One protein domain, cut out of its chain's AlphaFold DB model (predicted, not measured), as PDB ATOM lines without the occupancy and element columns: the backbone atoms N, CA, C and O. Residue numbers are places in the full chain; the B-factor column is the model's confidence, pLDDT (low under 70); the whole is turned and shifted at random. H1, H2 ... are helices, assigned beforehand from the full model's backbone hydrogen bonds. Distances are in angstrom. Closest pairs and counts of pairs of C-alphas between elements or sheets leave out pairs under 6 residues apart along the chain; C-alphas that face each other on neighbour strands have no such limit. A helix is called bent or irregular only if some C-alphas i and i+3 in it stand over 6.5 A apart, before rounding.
ATOM      1  N   ASP A   4      23.413 -16.790 -25.415       91.69
ATOM      2  CA  ASP A   4      23.734 -16.846 -26.843       91.69
ATOM      3  C   ASP A   4      24.809 -17.901 -27.125       91.69
ATOM      4  O   ASP A   4      24.681 -18.669 -28.069       91.69
ATOM      5  N   ALA A   5      25.809 -18.033 -26.243       91.94
ATOM      6  CA  ALA A   5      26.813 -19.091 -26.354       91.94
ATOM      7  C   ALA A   5      26.200 -20.493 -26.193       91.94
ATOM      8  O   ALA A   5      26.539 -21.403 -26.944       91.94
ATOM      9  N   LEU A   6      25.272 -20.674 -25.244       92.31
ATOM     10  CA  LEU A   6      24.562 -21.948 -25.078       92.31
ATOM     11  C   LEU A   6      23.655 -22.254 -26.273       92.31
ATOM     12  O   LEU A   6      23.566 -23.404 -26.693       92.31
ATOM     13  N   HIS A   7      22.994 -21.236 -26.821       94.88
ATOM     14  CA  HIS A   7      22.163 -21.377 -28.010       94.88
ATOM     15  C   HIS A   7      22.992 -21.817 -29.216       94.88
ATOM     16  O   HIS A   7      22.639 -22.814 -29.839       94.88
ATOM     17  N   ALA A   8      24.129 -21.165 -29.470       93.88
ATOM     18  CA  ALA A   8      25.042 -21.547 -30.543       93.88
ATOM     19  C   ALA A   8      25.558 -22.988 -30.374       93.88
ATOM     20  O   ALA A   8      25.477 -23.779 -31.309       93.88
ATOM     21  N   ALA A   9      25.996 -23.368 -29.168       92.69
ATOM     22  CA  ALA A   9      26.484 -24.721 -28.885       92.69
ATOM     23  C   ALA A   9      25.408 -25.806 -29.086       92.69
ATOM     24  O   ALA A   9      25.690 -26.906 -29.569       92.69
ATOM     25  N   LEU A  10      24.154 -25.510 -28.724       94.12
ATOM     26  CA  LEU A  10      23.049 -26.455 -28.854       94.12
ATOM     27  C   LEU A  10      22.478 -26.503 -30.261       94.12
ATOM     28  O   LEU A  10      22.227 -27.592 -30.759       94.12
ATOM     29  N   TYR A  11      22.237 -25.365 -30.902       95.00
ATOM     30  CA  TYR A  11      21.451 -25.298 -32.131       95.00
ATOM     31  C   TYR A  11      22.260 -24.921 -33.368       95.00
ATOM     32  O   TYR A  11      21.823 -25.282 -34.460       95.00
ATOM     33  N   GLY A  12      23.416 -24.270 -33.224       92.88
ATOM     34  CA  GLY A  12      24.154 -23.692 -34.347       92.88
ATOM     35  C   GLY A  12      23.273 -22.722 -35.133       92.88
ATOM     36  O   GLY A  12      22.519 -21.948 -34.544       92.88
ATOM     37  N   ASP A  13      23.289 -22.841 -36.459       91.56
ATOM     38  CA  ASP A  13      22.496 -21.996 -37.365       91.56
ATOM     39  C   ASP A  13      21.017 -22.404 -37.473       91.56
ATOM     40  O   ASP A  13      20.252 -21.827 -38.251       91.56
ATOM     41  N   ARG A  14      20.571 -23.417 -36.714       92.94
ATOM     42  CA  ARG A  14      19.167 -23.842 -36.754       92.94
ATOM     43  C   ARG A  14      18.256 -22.699 -36.283       92.94
ATOM     44  O   ARG A  14      18.562 -22.050 -35.281       92.94
ATOM     45  N   PRO A  15      17.085 -22.494 -36.920       91.88
ATOM     46  CA  PRO A  15      16.190 -21.369 -36.641       91.88
ATOM     47  C   PRO A  15      15.363 -21.576 -35.356       91.88
ATOM     48  O   PRO A  15      14.133 -21.494 -35.353       91.88
ATOM     49  N   VAL A  16      16.028 -21.861 -34.238       93.56
ATOM     50  CA  VAL A  16      15.412 -22.009 -32.919       93.56
ATOM     51  C   VAL A  16      15.439 -20.663 -32.213       93.56
ATOM     52  O   VAL A  16      16.470 -20.005 -32.128       93.56
ATOM     53  N   ARG A  17      14.306 -20.223 -31.667       93.88
ATOM     54  CA  ARG A  17      14.241 -18.947 -30.944       93.88
ATOM     55  C   ARG A  17      14.879 -19.083 -29.562       93.88
ATOM     56  O   ARG A  17      14.679 -20.081 -28.874       93.88
ATOM     57  N   THR A  18      15.530 -18.028 -29.075       91.81
ATOM     58  CA  THR A  18      16.081 -17.984 -27.704       91.81
ATOM     59  C   THR A  18      15.012 -18.171 -26.619       91.81
ATOM     60  O   THR A  18      15.314 -18.646 -25.526       91.81
ATOM     61  N   GLY A  19      13.749 -17.836 -26.913       94.38
ATOM     62  CA  GLY A  19      12.606 -18.124 -26.044       94.38
ATOM     63  C   GLY A  19      12.388 -19.622 -25.809       94.38
ATOM     64  O   GLY A  19      12.113 -20.012 -24.679       94.38
ATOM     65  N   THR A  20      12.593 -20.458 -26.831       95.12
ATOM     66  CA  THR A  20      12.518 -21.921 -26.710       95.12
ATOM     67  C   THR A  20      13.581 -22.428 -25.741       95.12
ATOM     68  O   THR A  20      13.243 -23.100 -24.772       95.12
ATOM     69  N   LEU A  21      14.833 -21.985 -25.906       94.31
ATOM     70  CA  LEU A  21      15.928 -22.345 -25.000       94.31
ATOM     71  C   LEU A  21      15.646 -21.933 -23.546       94.31
ATOM     72  O   LEU A  21      15.876 -22.704 -22.619       94.31
ATOM     73  N   LYS A  22      15.114 -20.724 -23.322       93.50
ATOM     74  CA  LYS A  22      14.726 -20.278 -21.970       93.50
ATOM     75  C   LYS A  22      13.669 -21.199 -21.354       93.50
ATOM     76  O   LYS A  22      13.774 -21.524 -20.171       93.50
ATOM     77  N   SER A  23      12.677 -21.617 -22.138       95.38
ATOM     78  CA  SER A  23      11.626 -22.536 -21.689       95.38
ATOM     79  C   SER A  23      12.170 -23.933 -21.385       95.38
ATOM     80  O   SER A  23      11.825 -24.508 -20.351       95.38
ATOM     81  N   GLU A  24      13.067 -24.457 -22.219       94.56
ATOM     82  CA  GLU A  24      13.750 -25.736 -21.985       94.56
ATOM     83  C   GLU A  24      14.598 -25.696 -20.706       94.56
ATOM     84  O   GLU A  24      14.456 -26.566 -19.848       94.56
ATOM     85  N   ILE A  25      15.392 -24.638 -20.496       93.81
ATOM     86  CA  ILE A  25      16.180 -24.452 -19.264       93.81
ATOM     87  C   ILE A  25      15.275 -24.325 -18.038       93.81
ATOM     88  O   ILE A  25      15.577 -24.898 -16.994       93.81
ATOM     89  N   SER A  26      14.166 -23.587 -18.139       93.81
ATOM     90  CA  SER A  26      13.190 -23.469 -17.047       93.81
ATOM     91  C   SER A  26      12.612 -24.838 -16.667       93.81
ATOM     92  O   SER A  26      12.510 -25.180 -15.487       93.81
ATOM     93  N   THR A  27      12.317 -25.658 -17.677       95.25
ATOM     94  CA  THR A  27      11.805 -27.022 -17.504       95.25
ATOM     95  C   THR A  27      12.848 -27.917 -16.840       95.25
ATOM     96  O   THR A  27      12.558 -28.536 -15.818       95.25
ATOM     97  N   LEU A  28      14.084 -27.925 -17.349       94.19
ATOM     98  CA  LEU A  28      15.194 -28.675 -16.758       94.19
ATOM     99  C   LEU A  28      15.482 -28.235 -15.322       94.19
ATOM    100  O   LEU A  28      15.632 -29.079 -14.446       94.19
ATOM    101  N   ARG A  29      15.485 -26.926 -15.042       93.88
ATOM    102  CA  ARG A  29      15.679 -26.401 -13.685       93.88
ATOM    103  C   ARG A  29      14.620 -26.944 -12.733       93.88
ATOM    104  O   ARG A  29      14.961 -27.327 -11.619       93.88
ATOM    105  N   ARG A  30      13.355 -27.000 -13.157       93.75
ATOM    106  CA  ARG A  30      12.272 -27.567 -12.347       93.75
ATOM    107  C   ARG A  30      12.464 -29.066 -12.109       93.75
ATOM    108  O   ARG A  30      12.300 -29.509 -10.978       93.75
ATOM    109  N   LEU A  31      12.819 -29.828 -13.145       95.12
ATOM    110  CA  LEU A  31      13.061 -31.274 -13.039       95.12
ATOM    111  C   LEU A  31      14.250 -31.603 -12.127       95.12
ATOM    112  O   LEU A  31      14.228 -32.601 -11.419       95.12
ATOM    113  N   LEU A  32      15.259 -30.736 -12.115       92.31
ATOM    114  CA  LEU A  32      16.478 -30.881 -11.322       92.31
ATOM    115  C   LEU A  32      16.400 -30.180  -9.956       92.31
ATOM    116  O   LEU A  32      17.434 -29.900  -9.351       92.31
ATOM    117  N   GLY A  33      15.199 -29.824  -9.488       92.25
ATOM    118  CA  GLY A  33      15.008 -29.232  -8.158       92.25
ATOM    119  C   GLY A  33      15.731 -27.898  -7.945       92.25
ATOM    120  O   GLY A  33      16.139 -27.589  -6.832       92.25
ATOM    121  N   GLY A  34      15.923 -27.107  -9.002       91.25
ATOM    122  CA  GLY A  34      16.631 -25.829  -8.938       91.25
ATOM    123  C   GLY A  34      18.133 -25.907  -9.215       91.25
ATOM    124  O   GLY A  34      18.773 -24.863  -9.253       91.25
ATOM    125  N   GLY A  35      18.703 -27.085  -9.486       91.81
ATOM    126  CA  GLY A  35      20.155 -27.249  -9.633       91.81
ATOM    127  C   GLY A  35      20.787 -26.679 -10.916       91.81
ATOM    128  O   GLY A  35      21.905 -27.048 -11.261       91.81
ATOM    129  N   ILE A  36      20.109 -25.776 -11.631       92.31
ATOM    130  CA  ILE A  36      20.709 -24.990 -12.717       92.31
ATOM    131  C   ILE A  36      20.705 -23.519 -12.318       92.31
ATOM    132  O   ILE A  36      19.635 -22.909 -12.240       92.31
ATOM    133  N   ASP A  37      21.883 -22.922 -12.164       89.81
ATOM    134  CA  ASP A  37      22.007 -21.493 -11.884       89.81
ATOM    135  C   ASP A  37      21.471 -20.632 -13.045       89.81
ATOM    136  O   ASP A  37      21.361 -21.052 -14.202       89.81
ATOM    137  N   SER A  38      21.045 -19.418 -12.722       82.81
ATOM    138  CA  SER A  38      20.389 -18.492 -13.634       82.81
ATOM    139  C   SER A  38      21.354 -17.894 -14.646       82.81
ATOM    140  O   SER A  38      21.063 -17.969 -15.841       82.81
ATOM    141  N   ARG A  39      22.481 -17.327 -14.197       82.69
ATOM    142  CA  ARG A  39      23.557 -16.790 -15.042       82.69
ATOM    143  C   ARG A  39      24.877 -16.715 -14.260       82.69
ATOM    144  O   ARG A  39      24.921 -16.009 -13.259       82.69
ATOM    145  N   PRO A  40      25.970 -17.307 -14.775       84.31
ATOM    146  CA  PRO A  40      26.029 -18.178 -15.954       84.31
ATOM    147  C   PRO A  40      25.234 -19.479 -15.754       84.31
ATOM    148  O   PRO A  40      25.169 -19.984 -14.643       84.31
ATOM    149  N   TYR A  41      24.681 -20.058 -16.828       85.94
ATOM    150  CA  TYR A  41      24.048 -21.381 -16.733       85.94
ATOM    151  C   TYR A  41      25.090 -22.417 -16.303       85.94
ATOM    152  O   TYR A  41      26.067 -22.647 -17.025       85.94
ATOM    153  N   ARG A  42      24.908 -22.989 -15.109       88.88
ATOM    154  CA  ARG A  42      25.791 -23.991 -14.502       88.88
ATOM    155  C   ARG A  42      24.959 -25.022 -13.758       88.88
ATOM    156  O   ARG A  42      23.999 -24.654 -13.087       88.88
ATOM    157  N   LEU A  43      25.359 -26.284 -13.860       90.69
ATOM    158  CA  LEU A  43      24.889 -27.334 -12.963       90.69
ATOM    159  C   LEU A  43      25.531 -27.094 -11.591       90.69
ATOM    160  O   LEU A  43      26.754 -27.013 -11.496       90.69
ATOM    161  N   VAL A  44      24.709 -26.917 -10.558       91.25
ATOM    162  CA  VAL A  44      25.136 -26.638  -9.168       91.25
ATOM    163  C   VAL A  44      24.774 -27.782  -8.219       91.25
ATOM    164  O   VAL A  44      24.595 -27.592  -7.022       91.25
TER     165      VAL A  44
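This is residues 4 to 44 of the 128 residues of an uncharacterized protein of Gammaproteobacteria bacterium (UniProt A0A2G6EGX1). One long helix, H2, makes the long bar of this model, and the short helix H1 is set crosswise near its first end. Past its other end, residues 32 to 44, with no named element, fold back as a tail to the same side of H2 as H1. You have 41 printed residues with two named helices, H1 then H2, and no named strand: the class is all helix. The whole is only just compact, close to loose, with a radius of gyration of the C-alphas of 10.6 A, and is elongated, spanning 31 by 16 by 12 A.

Find C-alpha 4 at (23.734, -16.846, -26.843); there H1, residues 4 to 11, begins, and it is 10.2 A long from first to last C-alpha. After a short link of 6 residues, look for C-alpha 18 at (16.081, -17.984, -27.704). From there H2, residues 18 to 31, runs 20.0 A to C-alpha 31 at (13.061, -31.274, -13.039).

Compare the first residues of H2 with H1: the two helices only just touch, with 3 pairs of C-alphas within 8 A. The closest C-alphas are those of His 7 and Thr 18, 7.0 A apart. H2 touches H1 with residues 18 to 21 alone. Their lines stand about perpendicular, at 84 degrees, and their centres are 13.3 A apart. Trace the backbone O and N atoms in H1 and H2: every O i to N i+4 pair is within hydrogen-bond range. Neither helix is bent.

The two C-alphas farthest apart are those of Asp 13 and Gly 33, at 31.0 A. The printed part has no cut, and the link from H1 to H2 is short. Read the B-factor column for pLDDT: its mean over the printed part is 92.2, and no printed residue is under 70.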